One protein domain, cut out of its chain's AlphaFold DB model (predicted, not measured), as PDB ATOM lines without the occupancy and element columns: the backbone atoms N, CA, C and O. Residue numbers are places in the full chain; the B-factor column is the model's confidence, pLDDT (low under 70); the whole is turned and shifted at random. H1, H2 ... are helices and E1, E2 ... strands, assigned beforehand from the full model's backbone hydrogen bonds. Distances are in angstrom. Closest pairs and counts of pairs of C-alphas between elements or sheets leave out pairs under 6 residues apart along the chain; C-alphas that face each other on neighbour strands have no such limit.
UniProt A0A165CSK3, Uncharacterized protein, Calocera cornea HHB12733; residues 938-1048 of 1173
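What this domain is: This is residues 938 to 1048 of the 1173 residues of an uncharacterized protein of Calocera cornea HHB12733 (UniProt A0A165CSK3). One strongly twisted sheet of six strands has both helices, the long H1 and the shorter H2, over the same face, while no named helix covers the other face. The longest strand, E3, runs through the sheet with E1 and E2 to one side and E4, E5 and E6 to the other; the E3 and E4 hairpin reaches out at one end of the long axis, and residues 1020 to 1026 stick out toward the other. The printed part has 111 residues, with two named helices and six named strands in the order E1, E2, H1, E3, E4, E5, E6, H2. The sheet is branched and mixed, its neighbours antiparallel but for E5 and E6, and the class is mixed, helices and strands. The whole is compact, with a radius of gyration of the C-alphas of 15.3 A and spans of 47 by 32 by 23 A.

How they stand to each other: Begin with E1, residues 938 to 945, which forms an antiparallel hairpin with E2, residues 948 to 952; look at N 943 and O 950, 2.9 A apart. On the other side of E1 find E3, residues 987 to 998, antiparallel, with N 942 and O 991 at 2.8 A. E3 pairs in staggered fashion on its other side: E4, residues 1001 to 1004, forms a hairpin with it, with N 996 and O 1003 at 2.8 A, and E5, residues 1008 to 1013, is antiparallel to it, with N 990 and O 1010 at 2.9 A. E6, residues 1031 to 1034, is an edge strand parallel to E5, with N 1033 and O 1011 at 2.8 A. H1, residues 961 to 981, is on the sheet at a height of 10.0 A, over E1 and E3, and runs along the strands; its closest C-alphas to E3 are those of Met 979 and Trp 987, 5.9 A. H2, residues 1035 to 1044, is on the same face, over E5, and only just stands up from the sheet, rising 41 degrees. H1 and H2 are close but not clearly touching, with Leu 972 and Val 1039 their closest C-alphas at 7.4 A. Every O i to N i+4 pair of H2 is within hydrogen-bond range, and 15 of 17 in H1.

Where its parts are: Find C-alpha 938 at (-40.972, 23.084, -56.533), where E1 begins its 22.4 A. H1 starts at C-alpha 961, (-38.502, 7.214, -47.949), and spans 30.6 A; E3 spans 35.7 A. H2 ends at C-alpha 1044, (-38.887, 17.017, -39.236).

The domain as a whole: The farthest C-alphas, those of Asp 999 and Leu 1021, are 47.9 A apart. The printed part has no cut, and E5 to E6 is a long link of 17 residues. Mean pLDDT of the printed part is 70.5, with 46 residues under 70, among them 994 to 1006.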
ATOM      1  N   HIS A 938     -42.329  23.559 -56.812       64.19
ATOM      2  CA  HIS A 938     -40.972  23.084 -56.533       64.19
ATOM      3  C   HIS A 938     -40.384  23.918 -55.396       64.19
ATOM      4  O   HIS A 938     -40.209  25.125 -55.536       64.19
ATOM      5  N   ALA A 939     -40.071  23.298 -54.261       65.75
ATOM      6  CA  ALA A 939     -39.310  23.964 -53.205       65.75
ATOM      7  C   ALA A 939     -37.812  23.906 -53.534       65.75
ATOM      8  O   ALA A 939     -37.311  22.852 -53.923       65.75
ATOM      9  N   TYR A 940     -37.091  25.007 -53.333       76.19
ATOM     10  CA  TYR A 940     -35.636  25.061 -53.452       76.19
ATOM     11  C   TYR A 940     -35.026  25.599 -52.167       76.19
ATOM     12  O   TYR A 940     -35.515  26.565 -51.575       76.19
ATOM     13  N   ILE A 941     -33.907  24.997 -51.772       79.06
ATOM     14  CA  ILE A 941     -33.117  25.457 -50.633       79.06
ATOM     15  C   ILE A 941     -31.719  25.774 -51.137       79.06
ATOM     16  O   ILE A 941     -31.019  24.907 -51.659       79.06
ATOM     17  N   ILE A 942     -31.319  27.033 -51.002       82.88
ATOM     18  CA  ILE A 942     -30.026  27.527 -51.458       82.88
ATOM     19  C   ILE A 942     -29.166  27.871 -50.248       82.88
ATOM     20  O   ILE A 942     -29.409  28.861 -49.566       82.88
ATOM     21  N   GLY A 943     -28.129  27.072 -50.013       81.88
ATOM     22  CA  GLY A 943     -27.036  27.434 -49.117       81.88
ATOM     23  C   GLY A 943     -25.984  28.248 -49.867       81.88
ATOM     24  O   GLY A 943     -25.491  27.811 -50.910       81.88
ATOM     25  N   PHE A 944     -25.612  29.408 -49.331       78.94
ATOM     26  CA  PHE A 944     -24.475  30.196 -49.806       78.94
ATOM     27  C   PHE A 944     -23.301  30.014 -48.850       78.94
ATOM     28  O   PHE A 944     -23.385  30.409 -47.689       78.94
ATOM     29  N   CYS A 945     -22.190  29.458 -49.334       74.88
ATOM     30  CA  CYS A 945     -20.992  29.307 -48.516       74.88
ATOM     31  C   CYS A 945     -19.710  29.481 -49.342       74.88
ATOM     32  O   CYS A 945     -19.573  28.921 -50.429       74.88
ATOM     33  N   ASN A 946     -18.772  30.288 -48.832       73.50
ATOM     34  CA  ASN A 946     -17.478  30.603 -49.457       73.50
ATOM     35  C   ASN A 946     -17.581  31.051 -50.935       73.50
ATOM     36  O   ASN A 946     -16.771  30.665 -51.776       73.50
ATOM     37  N   GLY A 947     -18.614  31.835 -51.269       74.12
ATOM     38  CA  GLY A 947     -18.893  32.284 -52.641       74.12
ATOM     39  C   GLY A 947     -19.434  31.197 -53.581       74.12
ATOM     40  O   GLY A 947     -19.631  31.462 -54.764       74.12
ATOM     41  N   GLN A 948     -19.693  29.985 -53.081       72.00
ATOM     42  CA  GLN A 948     -20.349  28.909 -53.819       72.00
ATOM     43  C   GLN A 948     -21.825  28.804 -53.428       72.00
ATOM     44  O   GLN A 948     -22.177  28.695 -52.252       72.00
ATOM     45  N   THR A 949     -22.684  28.770 -54.441       79.69
ATOM     46  CA  THR A 949     -24.119  28.511 -54.304       79.69
ATOM     47  C   THR A 949     -24.370  27.003 -54.362       79.69
ATOM     48  O   THR A 949     -23.986  26.347 -55.332       79.69
ATOM     49  N   ARG A 950     -25.017  26.434 -53.341       77.94
ATOM     50  CA  ARG A 950     -25.394  25.013 -53.273       77.94
ATOM     51  C   ARG A 950     -26.909  24.890 -53.189       77.94
ATOM     52  O   ARG A 950     -27.509  25.305 -52.205       77.94
ATOM     53  N   ILE A 951     -27.515  24.306 -54.219       77.62
ATOM     54  CA  ILE A 951     -28.969  24.173 -54.353       77.62
ATOM     55  C   ILE A 951     -29.367  22.734 -54.014       77.62
ATOM     56  O   ILE A 951     -28.854  21.803 -54.632       77.62
ATOM     57  N   LEU A 952     -30.275  22.559 -53.053       77.94
ATOM     58  CA  LEU A 952     -31.060  21.337 -52.901       77.94
ATOM     59  C   LEU A 952     -32.402  21.547 -53.599       77.94
ATOM     60  O   LEU A 952     -33.157  22.452 -53.241       77.94
ATOM     61  N   GLN A 953     -32.683  20.697 -54.581       74.06
ATOM     62  CA  GLN A 953     -33.989  20.580 -55.215       74.06
ATOM     63  C   GLN A 953     -34.576  19.217 -54.812       74.06
ATOM     64  O   GLN A 953     -34.231  18.216 -55.442       74.06
ATOM     65  N   PRO A 954     -35.405  19.130 -53.754       59.03
ATOM     66  CA  PRO A 954     -36.172  17.923 -53.461       59.03
ATOM     67  C   PRO A 954     -37.125  17.615 -54.626       59.03
ATOM     68  O   PRO A 954     -38.159  18.261 -54.794       59.03
ATOM     69  N   SER A 955     -36.764  16.639 -55.458       47.56
ATOM     70  CA  SER A 955     -37.550  16.224 -56.618       47.56
ATOM     71  C   SER A 955     -38.632  15.213 -56.229       47.56
ATOM     72  O   SER A 955     -38.361  14.131 -55.715       47.56
ATOM     73  N   PHE A 956     -39.888  15.563 -56.498       39.62
ATOM     74  CA  PHE A 956     -41.031  14.665 -56.342       39.62
ATOM     75  C   PHE A 956     -41.391  13.989 -57.678       39.62
ATOM     76  O   PHE A 956     -41.208  14.617 -58.722       39.62
ATOM     77  N   PRO A 957     -41.958  12.764 -57.662       41.72
ATOM     78  CA  PRO A 957     -42.181  11.904 -56.496       41.72
ATOM     79  C   PRO A 957     -40.986  10.979 -56.178       41.72
ATOM     80  O   PRO A 957     -40.482  10.256 -57.037       41.72
ATOM     81  N   PHE A 958     -40.583  10.903 -54.903       44.38
ATOM     82  CA  PHE A 958     -39.613   9.898 -54.453       44.38
ATOM     83  C   PHE A 958     -40.247   8.500 -54.389       44.38
ATOM     84  O   PHE A 958     -41.241   8.284 -53.696       44.38
ATOM     85  N   SER A 959     -39.614   7.509 -55.021       35.16
ATOM     86  CA  SER A 959     -40.072   6.109 -55.001       35.16
ATOM     87  C   SER A 959     -39.807   5.366 -53.678       35.16
ATOM     88  O   SER A 959     -40.262   4.235 -53.508       35.16
ATOM     89  N   SER A 960     -39.091   5.974 -52.720       45.97
ATOM     90  CA  SER A 960     -38.950   5.454 -51.352       45.97
ATOM     91  C   SER A 960     -38.565   6.541 -50.338       45.97
ATOM     92  O   SER A 960     -37.832   7.474 -50.660       45.97
ATOM     93  N   THR A 961     -38.954   6.368 -49.073       52.66
ATOM     94  CA  THR A 961     -38.502   7.214 -47.949       52.66
ATOM     95  C   THR A 961     -37.010   7.067 -47.621       52.66
ATOM     96  O   THR A 961     -36.439   7.935 -46.965       52.66
ATOM     97  N   ALA A 962     -36.354   5.991 -48.071       54.72
ATOM     98  CA  ALA A 962     -34.950   5.714 -47.758       54.72
ATOM     99  C   ALA A 962     -33.961   6.516 -48.624       54.72
ATOM    100  O   ALA A 962     -32.902   6.904 -48.130       54.72
ATOM    101  N   SER A 963     -34.294   6.786 -49.893       58.28
ATOM    102  CA  SER A 963     -33.472   7.623 -50.781       58.28
ATOM    103  C   SER A 963     -33.464   9.086 -50.332       58.28
ATOM    104  O   SER A 963     -32.394   9.681 -50.240       58.28
ATOM    105  N   HIS A 964     -34.629   9.613 -49.941       61.91
ATOM    106  CA  HIS A 964     -34.797  10.985 -49.450       61.91
ATOM    107  C   HIS A 964     -33.856  11.329 -48.280       61.91
ATOM    108  O   HIS A 964     -33.154  12.337 -48.313       61.91
ATOM    109  N   ILE A 965     -33.795  10.467 -47.255       65.06
ATOM    110  CA  ILE A 965     -32.950  10.706 -46.071       65.06
ATOM    111  C   ILE A 965     -31.462  10.757 -46.456       65.06
ATOM    112  O   ILE A 965     -30.720  11.560 -45.900       65.06
ATOM    113  N   CYS A 966     -31.033   9.950 -47.432       70.44
ATOM    114  CA  CYS A 966     -29.640   9.926 -47.878       70.44
ATOM    115  C   CYS A 966     -29.234  11.216 -48.610       70.44
ATOM    116  O   CYS A 966     -28.137  11.714 -48.374       70.44
ATOM    117  N   GLU A 967     -30.098  11.759 -49.470       76.00
ATOM    118  CA  GLU A 967     -29.819  12.997 -50.217       76.00
ATOM    119  C   GLU A 967     -29.856  14.234 -49.307       76.00
ATOM    120  O   GLU A 967     -28.988  15.103 -49.414       76.00
ATOM    121  N   LEU A 968     -30.790  14.276 -48.349       78.94
ATOM    122  CA  LEU A 968     -30.840  15.336 -47.340       78.94
ATOM    123  C   LEU A 968     -29.613  15.302 -46.413       78.94
ATOM    124  O   LEU A 968     -29.007  16.345 -46.178       78.94
ATOM    125  N   ASP A 969     -29.213  14.127 -45.911       81.94
ATOM    126  CA  ASP A 969     -27.995  13.996 -45.095       81.94
ATOM    127  C   ASP A 969     -26.724  14.352 -45.889       81.94
ATOM    128  O   ASP A 969     -25.813  14.966 -45.330       81.94
ATOM    129  N   GLU A 970     -26.659  14.032 -47.188       82.69
ATOM    130  CA  GLU A 970     -25.540  14.422 -48.056       82.69
ATOM    131  C   GLU A 970     -25.466  15.952 -48.211       82.69
ATOM    132  O   GLU A 970     -24.419  16.540 -47.937       82.69
ATOM    133  N   TRP A 971     -26.572  16.632 -48.531       85.31
ATOM    134  CA  TRP A 971     -26.580  18.095 -48.657       85.31
ATOM    135  C   TRP A 971     -26.316  18.821 -47.328       85.31
ATOM    136  O   TRP A 971     -25.525  19.768 -47.285       85.31
ATOM    137  N   LEU A 972     -26.901  18.346 -46.221       86.12
ATOM    138  CA  LEU A 972     -26.621  18.881 -44.884       86.12
ATOM    139  C   LEU A 972     -25.146  18.692 -44.497       86.12
ATOM    140  O   LEU A 972     -24.566  19.582 -43.878       86.12
ATOM    141  N   SER A 973     -24.514  17.578 -44.889       85.88
ATOM    142  CA  SER A 973     -23.076  17.380 -44.663       85.88
ATOM    143  C   SER A 973     -22.230  18.403 -45.427       85.88
ATOM    144  O   SER A 973     -21.332  18.991 -44.836       85.88
ATOM    145  N   VAL A 974     -22.586  18.729 -46.676       81.25
ATOM    146  CA  VAL A 974     -21.871  19.734 -47.485       81.25
ATOM    147  C   VAL A 974     -21.943  21.132 -46.864       81.25
ATOM    148  O   VAL A 974     -20.928  21.829 -46.831       81.25
ATOM    149  N   ILE A 975     -23.100  21.557 -46.339       79.56
ATOM    150  CA  ILE A 975     -23.193  22.857 -45.647       79.56
ATOM    151  C   ILE A 975     -22.412  22.836 -44.331       79.56
ATOM    152  O   ILE A 975     -21.676  23.784 -44.050       79.56
ATOM    153  N   LYS A 976     -22.509  21.752 -43.552       86.12
ATOM    154  CA  LYS A 976     -21.766  21.615 -42.292       86.12
ATOM    155  C   LYS A 976     -20.257  21.677 -42.506       86.12
ATOM    156  O   LYS A 976     -19.571  22.435 -41.821       86.12
ATOM    157  N   ASP A 977     -19.761  20.913 -43.475       83.81
ATOM    158  CA  ASP A 977     -18.352  20.887 -43.845       83.81
ATOM    159  C   ASP A 977     -17.908  22.276 -44.306       83.81
ATOM    160  O   ASP A 977     -16.860  22.756 -43.876       83.81
ATOM    161  N   CYS A 978     -18.740  22.978 -45.082       79.44
ATOM    162  CA  CYS A 978     -18.419  24.318 -45.550       79.44
ATOM    163  C   CYS A 978     -18.319  25.348 -44.404       79.44
ATOM    164  O   CYS A 978     -17.311  26.055 -44.339       79.44
ATOM    165  N   MET A 979     -19.255  25.355 -43.443       80.06
ATOM    166  CA  MET A 979     -19.136  26.169 -42.217       80.06
ATOM    167  C   MET A 979     -17.890  25.802 -41.396       80.06
ATOM    168  O   MET A 979     -17.216  26.682 -40.876       80.06
ATOM    169  N   SER A 980     -17.535  24.514 -41.310       79.81
ATOM    170  CA  SER A 980     -16.333  24.074 -40.581       79.81
ATOM    171  C   SER A 980     -15.013  24.389 -41.300       79.81
ATOM    172  O   SER A 980     -13.965  24.485 -40.664       79.81
ATOM    173  N   SER A 981     -15.052  24.549 -42.627       76.81
ATOM    174  CA  SER A 981     -13.882  24.839 -43.464       76.81
ATOM    175  C   SER A 981     -13.478  26.314 -43.453       76.81
ATOM    176  O   SER A 981     -12.359  26.652 -43.842       76.81
ATOM    177  N   ASN A 982     -14.388  27.199 -43.038       59.56
ATOM    178  CA  ASN A 982     -14.182  28.634 -43.099       59.56
ATOM    179  C   ASN A 982     -13.438  29.133 -41.852       59.56
ATOM    180  O   ASN A 982     -13.995  29.213 -40.760       59.56
ATOM    181  N   THR A 983     -12.182  29.550 -42.025       54.38
ATOM    182  CA  THR A 983     -11.342  30.103 -40.949       54.38
ATOM    183  C   THR A 983     -11.860  31.416 -40.343       54.38
ATOM    184  O   THR A 983     -11.258  31.917 -39.395       54.38
ATOM    185  N   SER A 984     -12.941  31.995 -40.878       50.53
ATOM    186  CA  SER A 984     -13.518  33.262 -40.416       50.53
ATOM    187  C   SER A 984     -15.053  33.301 -40.371       50.53
ATOM    188  O   SER A 984     -15.607  34.394 -40.339       50.53
ATOM    189  N   GLY A 985     -15.762  32.164 -40.361       65.00
ATOM    190  CA  GLY A 985     -17.233  32.181 -40.361       65.00
ATOM    191  C   GLY A 985     -17.893  30.921 -39.807       65.00
ATOM    192  O   GLY A 985     -18.109  29.964 -40.542       65.00
ATOM    193  N   ASN A 986     -18.316  30.978 -38.541       82.38
ATOM    194  CA  ASN A 986     -19.158  29.970 -37.874       82.38
ATOM    195  C   ASN A 986     -20.634  30.019 -38.348       82.38
ATOM    196  O   ASN A 986     -21.546  29.745 -37.570       82.38
ATOM    197  N   TRP A 987     -20.901  30.421 -39.594       84.12
ATOM    198  CA  TRP A 987     -22.252  30.680 -40.096       84.12
ATOM    199  C   TRP A 987     -22.378  30.525 -41.619       84.12
ATOM    200  O   TRP A 987     -21.387  30.547 -42.348       84.12
ATOM    201  N   SER A 988     -23.614  30.364 -42.098       83.62
ATOM    202  CA  SER A 988     -23.989  30.220 -43.509       83.62
ATOM    203  C   SER A 988     -25.358  30.859 -43.760       83.62
ATOM    204  O   SER A 988     -26.294  30.634 -42.991       83.62
ATOM    205  N   HIS A 989     -25.519  31.608 -44.855       83.50
ATOM    206  CA  HIS A 989     -26.855  32.022 -45.298       83.50
ATOM    207  C   HIS A 989     -27.551  30.848 -45.985       83.50
ATOM    208  O   HIS A 989     -26.978  30.210 -46.875       83.50
ATOM    209  N   VAL A 990     -28.799  30.585 -45.599       83.00
ATOM    210  CA  VAL A 990     -29.677  29.638 -46.285       83.00
ATOM    211  C   VAL A 990     -30.950  30.362 -46.704       83.00
ATOM    212  O   VAL A 990     -31.690  30.872 -45.865       83.00
ATOM    213  N   SER A 991     -31.206  30.405 -48.008       82.06
ATOM    214  CA  SER A 991     -32.428  30.963 -48.582       82.06
ATOM    215  C   SER A 991     -33.383  29.848 -49.000       82.06
ATOM    216  O   SER A 991     -32.972  28.855 -49.600       82.06
ATOM    217  N   PHE A 992     -34.666  30.055 -48.740       78.38
ATOM    218  CA  PHE A 992     -35.773  29.212 -49.166       78.38
ATOM    219  C   PHE A 992     -36.643  30.007 -50.132       78.38
ATOM    220  O   PHE A 992     -36.943  31.176 -49.885       78.38
ATOM    221  N   PHE A 993     -37.078  29.366 -51.205       76.69
ATOM    222  CA  PHE A 993     -38.195  29.836 -52.017       76.69
ATOM    223  C   PHE A 993     -38.901  28.629 -52.622       76.69
ATOM    224  O   PHE A 993     -38.311  27.556 -52.781       76.69
ATOM    225  N   TRP A 994     -40.165  28.809 -52.974       68.06
ATOM    226  CA  TRP A 994     -40.890  27.874 -53.818       68.06
ATOM    227  C   TRP A 994     -41.137  28.498 -55.187       68.06
ATOM    228  O   TRP A 994     -41.216  29.715 -55.340       68.06
ATOM    229  N   GLU A 995     -41.233  27.646 -56.191       69.06
ATOM    230  CA  GLU A 995     -41.594  27.981 -57.556       69.06
ATOM    231  C   GLU A 995     -42.949  27.331 -57.823       69.06
ATOM    232  O   GLU A 995     -43.035  26.109 -57.905       69.06
ATOM    233  N   GLU A 996     -44.019  28.118 -57.896       57.16
ATOM    234  CA  GLU A 996     -45.329  27.622 -58.311       57.16
ATOM    235  C   GLU A 996     -45.429  27.698 -59.841       57.16
ATOM    236  O   GLU A 996     -45.222  28.756 -60.449       57.16
ATOM    237  N   VAL A 997     -45.740  26.564 -60.467       48.81
ATOM    238  CA  VAL A 997     -45.833  26.426 -61.923       48.81
ATOM    239  C   VAL A 997     -47.299  26.231 -62.297       48.81
ATOM    240  O   VAL A 997     -47.837  25.127 -62.220       48.81
ATOM    241  N   HIS A 998     -47.946  27.311 -62.736       42.31
ATOM    242  CA  HIS A 998     -49.347  27.298 -63.163       42.31
ATOM    243  C   HIS A 998     -49.486  27.913 -64.560       42.31
ATOM    244  O   HIS A 998     -48.950  28.987 -64.834       42.31
ATOM    245  N   ASP A 999     -50.166  27.220 -65.478       41.31
ATOM    246  CA  ASP A 999     -50.420  27.669 -66.859       41.31
ATOM    247  C   ASP A 999     -49.202  28.260 -67.599       41.31
ATOM    248  O   ASP A 999     -49.295  29.242 -68.343       41.31
ATOM    249  N   ARG A1000     -48.030  27.626 -67.429       42.53
ATOM    250  CA  ARG A1000     -46.740  28.034 -68.029       42.53
ATOM    251  C   ARG A1000     -46.214  29.391 -67.544       42.53
ATOM    252  O   ARG A1000     -45.295  29.938 -68.157       42.53
ATOM    253  N   LYS A1001     -46.764  29.931 -66.456       38.66
ATOM    254  CA  LYS A1001     -46.136  30.991 -65.669       38.66
ATOM    255  C   LYS A1001     -45.395  30.363 -64.499       38.66
ATOM    256  O   LYS A1001     -45.879  29.426 -63.875       38.66
ATOM    257  N   ILE A1002     -44.220  30.916 -64.239       48.75
ATOM    258  CA  ILE A1002     -43.397  30.611 -63.078       48.75
ATOM    259  C   ILE A1002     -43.625  31.745 -62.083       48.75
ATOM    260  O   ILE A1002     -43.196  32.876 -62.332       48.75
ATOM    261  N   ASN A1003     -44.318  31.451 -60.988       50.41
ATOM    262  CA  ASN A1003     -44.448  32.353 -59.852       50.41
ATOM    263  C   ASN A1003     -43.404  31.933 -58.813       50.41
ATOM    264  O   ASN A1003     -43.564  30.921 -58.135       50.41
ATOM    265  N   VAL A1004     -42.321  32.699 -58.688       57.66
ATOM    266  CA  VAL A1004     -41.379  32.508 -57.579       57.66
ATOM    267  C   VAL A1004     -42.004  33.140 -56.338       57.66
ATOM    268  O   VAL A1004     -42.277  34.341 -56.333       57.66
ATOM    269  N   GLY A1005     -42.263  32.322 -55.320       67.38
ATOM    270  CA  GLY A1005     -42.754  32.764 -54.021       67.38
ATOM    271  C   GLY A1005     -41.736  33.621 -53.271       67.38
ATOM    272  O   GLY A1005     -40.597  33.807 -53.710       67.38
ATOM    273  N   SER A1006     -42.147  34.149 -52.120       67.88
ATOM    274  CA  SER A1006     -41.286  34.967 -51.266       67.88
ATOM    275  C   SER A1006     -39.962  34.254 -50.965       67.88
ATOM    276  O   SER A1006     -39.930  33.085 -50.583       67.88
ATOM    277  N   ARG A1007     -38.841  34.966 -51.133       74.94
ATOM    278  CA  ARG A1007     -37.524  34.482 -50.703       74.94
ATOM    279  C   ARG A1007     -37.398  34.708 -49.201       74.94
ATOM    280  O   ARG A1007     -37.212  35.840 -48.765       74.94
ATOM    281  N   HIS A1008     -37.459  33.633 -48.427       78.12
ATOM    282  CA  HIS A1008     -37.161  33.667 -46.998       78.12
ATOM    283  C   HIS A1008     -35.680  33.373 -46.800       78.12
ATOM    284  O   HIS A1008     -35.117  32.499 -47.458       78.12
ATOM    285  N   GLU A1009     -35.037  34.083 -45.884       83.62
ATOM    286  CA  GLU A1009     -33.638  33.850 -45.539       83.62
ATOM    287  C   GLU A1009     -33.532  33.485 -44.067       83.62
ATOM    288  O   GLU A1009     -34.229  34.060 -43.233       83.62
ATOM    289  N   LEU A1010     -32.647  32.543 -43.757       86.44
ATOM    290  CA  LEU A1010     -32.206  32.227 -42.407       86.44
ATOM    291  C   LEU A1010     -30.686  32.353 -42.356       86.44
ATOM    292  O   LEU A1010     -29.983  31.897 -43.265       86.44
ATOM    293  N   LEU A1011     -30.174  32.938 -41.275       88.50
ATOM    294  CA  LEU A1011     -28.760  32.827 -40.946       88.50
ATOM    295  C   LEU A1011     -28.578  31.583 -40.079       88.50
ATOM    296  O   LEU A1011     -29.025  31.554 -38.933       88.50
ATOM    297  N   VAL A1012     -27.933  30.555 -40.624       89.56
ATOM    298  CA  VAL A1012     -27.666  29.318 -39.890       89.56
ATOM    299  C   VAL A1012     -26.282  29.412 -39.262       89.56
ATOM    300  O   VAL A1012     -25.295  29.584 -39.972       89.56
ATOM    301  N   VAL A1013     -26.207  29.318 -37.938       91.19
ATOM    302  CA  VAL A1013     -24.983  29.521 -37.148       91.19
ATOM    303  C   VAL A1013     -24.581  28.233 -36.438       91.19
ATOM    304  O   VAL A1013     -25.439  27.458 -36.019       91.19
ATOM    305  N   THR A1014     -23.290  27.959 -36.279       90.50
ATOM    306  CA  THR A1014     -22.847  26.858 -35.415       90.50
ATOM    307  C   THR A1014     -23.026  27.245 -33.947       90.50
ATOM    308  O   THR A1014     -23.059  28.422 -33.594       90.50
ATOM    309  N   LYS A1015     -23.112  26.245 -33.067       86.44
ATOM    310  CA  LYS A1015     -23.258  26.440 -31.617       86.44
ATOM    311  C   LYS A1015     -22.168  27.318 -30.975       86.44
ATOM    312  O   LYS A1015     -22.411  27.928 -29.939       86.44
ATOM    313  N   ASP A1016     -20.992  27.385 -31.593       85.31
ATOM    314  CA  ASP A1016     -19.844  28.170 -31.126       85.31
ATOM    315  C   ASP A1016     -19.765  29.555 -31.816       85.31
ATOM    316  O   ASP A1016     -18.705  30.185 -31.858       85.31
ATOM    317  N   TRP A1017     -20.853  30.032 -32.433       85.88
ATOM    318  CA  TRP A1017     -20.939  31.385 -32.987       85.88
ATOM    319  C   TRP A1017     -21.235  32.415 -31.891       85.88
ATOM    320  O   TRP A1017     -22.332  32.460 -31.334       85.88
ATOM    321  N   GLU A1018     -20.265  33.285 -31.618       81.75
ATOM    322  CA  GLU A1018     -20.480  34.506 -30.840       81.75
ATOM    323  C   GLU A1018     -20.730  35.683 -31.803       81.75
ATOM    324  O   GLU A1018     -19.859  35.959 -32.634       81.75
ATOM    325  N   PRO A1019     -21.869  36.401 -31.707       74.81
ATOM    326  CA  PRO A1019     -22.137  37.564 -32.550       74.81
ATOM    327  C   PRO A1019     -21.124  38.675 -32.266       74.81
ATOM    328  O   PRO A1019     -21.094  39.229 -31.161       74.81
ATOM    329  N   ARG A1020     -20.316  39.052 -33.261       76.00
ATOM    330  CA  ARG A1020     -19.467  40.242 -33.146       76.00
ATOM    331  C   ARG A1020     -20.293  41.481 -33.459       76.00
ATOM    332  O   ARG A1020     -21.184  41.454 -34.301       76.00
ATOM    333  N   LEU A1021     -19.957  42.598 -32.815       51.47
ATOM    334  CA  LEU A1021     -20.604  43.898 -33.056       51.47
ATOM    335  C   LEU A1021     -20.542  44.345 -34.528       51.47
ATOM    336  O   LEU A1021     -21.402  45.101 -34.965       51.47
ATOM    337  N   GLU A1022     -19.545  43.865 -35.271       59.88
ATOM    338  CA  GLU A1022     -19.371  44.094 -36.708       59.88
ATOM    339  C   GLU A1022     -20.376  43.276 -37.544       59.88
ATOM    340  O   GLU A1022     -20.969  43.825 -38.467       59.88
ATOM    341  N   ASP A1023     -20.656  42.020 -37.165       57.59
ATOM    342  CA  ASP A1023     -21.628  41.155 -37.856       57.59
ATOM    343  C   ASP A1023     -23.072  41.672 -37.682       57.59
ATOM    344  O   ASP A1023     -23.887  41.615 -38.601       57.59
ATOM    345  N   VAL A1024     -23.399  42.202 -36.494       55.94
ATOM    346  CA  VAL A1024     -24.769  42.605 -36.106       55.94
ATOM    347  C   VAL A1024     -25.324  43.762 -36.952       55.94
ATOM    348  O   VAL A1024     -26.541  43.889 -37.078       55.94
ATOM    349  N   CYS A1025     -24.465  44.586 -37.556       51.75
ATOM    350  CA  CYS A1025     -24.884  45.711 -38.397       51.75
ATOM    351  C   CYS A1025     -25.289  45.314 -39.828       51.75
ATOM    352  O   CYS A1025     -25.943  46.113 -40.496       51.75
ATOM    353  N   GLU A1026     -24.923  44.114 -40.295       54.03
ATOM    354  CA  GLU A1026     -25.254  43.611 -41.641       54.03
ATOM    355  C   GLU A1026     -26.283  42.466 -41.627       54.03
ATOM    356  O   GLU A1026     -26.678  41.975 -42.685       54.03
ATOM    357  N   LEU A1027     -26.766  42.056 -40.446       56.03
ATOM    358  CA  LEU A1027     -27.843  41.072 -40.337       56.03
ATOM    359  C   LEU A1027     -29.113  41.596 -41.034       56.03
ATOM    360  O   LEU A1027     -29.644  42.636 -40.626       56.03
ATOM    361  N   PRO A1028     -29.664  40.880 -42.038       54.72
ATOM    362  CA  PRO A1028     -31.004  41.173 -42.521       54.72
ATOM    363  C   PRO A1028     -32.013  40.935 -41.385       54.72
ATOM    364  O   PRO A1028     -31.709  40.274 -40.393       54.72
ATOM    365  N   ALA A1029     -33.259  41.387 -41.544       54.75
ATOM    366  CA  ALA A1029     -34.336  41.128 -40.574       54.75
ATOM    367  C   ALA A1029     -34.777  39.639 -40.488       54.75
ATOM    368  O   ALA A1029     -35.864  39.331 -40.000       54.75
ATOM    369  N   SER A1030     -33.955  38.721 -41.002       61.34
ATOM    370  CA  SER A1030     -34.134  37.275 -41.025       61.34
ATOM    371  C   SER A1030     -33.835  36.617 -39.675       61.34
ATOM    372  O   SER A1030     -33.083  37.123 -38.842       61.34
ATOM    373  N   GLY A1031     -34.428  35.442 -39.453       79.56
ATOM    374  CA  GLY A1031     -34.189  34.655 -38.245       79.56
ATOM    375  C   GLY A1031     -32.781  34.052 -38.211       79.56
ATOM    376  O   GLY A1031     -32.335  33.439 -39.184       79.56
ATOM    377  N   VAL A1032     -32.109  34.173 -37.063       86.56
ATOM    378  CA  VAL A1032     -30.868  33.445 -36.755       86.56
ATOM    379  C   VAL A1032     -31.224  32.091 -36.139       86.56
ATOM    380  O   VAL A1032     -32.066  32.016 -35.243       86.56
ATOM    381  N   VAL A1033     -30.593  31.017 -36.616       89.00
ATOM    382  CA  VAL A1033     -30.917  29.630 -36.260       89.00
ATOM    383  C   VAL A1033     -29.645  28.829 -35.986       89.00
ATOM    384  O   VAL A1033     -28.772  28.747 -36.843       89.00
ATOM    385  N   GLU A1034     -29.551  28.173 -34.828       90.75
ATOM    386  CA  GLU A1034     -28.455  27.226 -34.561       90.75
ATOM    387  C   GLU A1034     -28.538  26.001 -35.491       90.75
ATOM    388  O   GLU A1034     -29.621  25.465 -35.740       90.75
ATOM    389  N   TRP A1035     -27.386  25.522 -35.961       92.12
ATOM    390  CA  TRP A1035     -27.242  24.423 -36.918       92.12
ATOM    391  C   TRP A1035     -28.015  23.160 -36.518       92.12
ATOM    392  O   TRP A1035     -28.663  22.544 -37.360       92.12
ATOM    393  N   GLU A1036     -27.990  22.785 -35.241       90.94
ATOM    394  CA  GLU A1036     -28.743  21.644 -34.717       90.94
ATOM    395  C   GLU A1036     -30.259  21.826 -34.912       90.94
ATOM    396  O   GLU A1036     -30.921  20.933 -35.438       90.94
ATOM    397  N   ASN A1037     -30.796  23.007 -34.590       85.50
ATOM    398  CA  ASN A1037     -32.217  23.327 -34.764       85.50
ATOM    399  C   ASN A1037     -32.613  23.415 -36.250       85.50
ATOM    400  O   ASN A1037     -33.728  23.039 -36.614       85.50
ATOM    401  N   PHE A1038     -31.702  23.873 -37.117       89.44
ATOM    402  CA  PHE A1038     -31.881  23.849 -38.571       89.44
ATOM    403  C   PHE A1038     -31.950  22.412 -39.108       89.44
ATOM    404  O   PHE A1038     -32.872  22.079 -39.850       89.44
ATOM    405  N   VAL A1039     -31.015  21.544 -38.706       88.38
ATOM    406  CA  VAL A1039     -30.984  20.125 -39.099       88.38
ATOM    407  C   VAL A1039     -32.233  19.389 -38.619       88.38
ATOM    408  O   VAL A1039     -32.840  18.658 -39.404       88.38
ATOM    409  N   ASP A1040     -32.642  19.592 -37.368       82.81
ATOM    410  CA  ASP A1040     -33.838  18.954 -36.815       82.81
ATOM    411  C   ASP A1040     -35.111  19.465 -37.505       82.81
ATOM    412  O   ASP A1040     -35.968  18.659 -37.865       82.81
ATOM    413  N   GLY A1041     -35.209  20.768 -37.795       80.81
ATOM    414  CA  GLY A1041     -36.293  21.336 -38.605       80.81
ATOM    415  C   GLY A1041     -36.361  20.720 -40.006       80.81
ATOM    416  O   GLY A1041     -37.408  20.222 -40.413       80.81
ATOM    417  N   MET A1042     -35.226  20.662 -40.708       80.81
ATOM    418  CA  MET A1042     -35.100  20.072 -42.046       80.81
ATOM    419  C   MET A1042     -35.460  18.581 -42.099       80.81
ATOM    420  O   MET A1042     -36.030  18.117 -43.088       80.81
ATOM    421  N   LYS A1043     -35.147  17.825 -41.038       82.06
ATOM    422  CA  LYS A1043     -35.483  16.397 -40.911       82.06
ATOM    423  C   LYS A1043     -36.918  16.149 -40.447       82.06
ATOM    424  O   LYS A1043     -37.471  15.096 -40.759       82.06
ATOM    425  N   ALA A1044     -37.507  17.087 -39.708       67.62
ATOM    426  CA  ALA A1044     -38.887  17.017 -39.236       67.62
ATOM    427  C   ALA A1044     -39.906  17.553 -40.258       67.62
ATOM    428  O   ALA A1044     -41.086  17.213 -40.158       67.62
ATOM    429  N   MET A1045     -39.479  18.344 -41.251       69.25
ATOM    430  CA  MET A1045     -40.299  18.670 -42.420       69.25
ATOM    431  C   MET A1045     -40.734  17.376 -43.117       69.25
ATOM    432  O   MET A1045     -39.927  16.628 -43.669       69.25
ATOM    433  N   THR A1046     -42.035  17.092 -43.088       52.25
ATOM    434  CA  THR A1046     -42.609  15.951 -43.797       52.25
ATOM    435  C   THR A1046     -42.768  16.300 -45.271       52.25
ATOM    436  O   THR A1046     -43.799  16.839 -45.670       52.25
ATOM    437  N   TRP A1047     -41.765  15.947 -46.078       57.34
ATOM    438  CA  TRP A1047     -41.777  16.008 -47.547       57.34
ATOM    439  C   TRP A1047     -42.719  14.945 -48.151       57.34
ATOM    440  O   TRP A1047     -42.331  14.118 -48.973       57.34
ATOM    441  N   ALA A1048     -43.966  14.921 -47.686       32.97
ATOM    442  CA  ALA A1048     -45.030  14.102 -48.240       32.97
ATOM    443  C   ALA A1048     -45.637  14.798 -49.473       32.97
ATOM    444  O   ALA A1048     -45.654  16.031 -49.524       32.97
TER     445      ALA A1048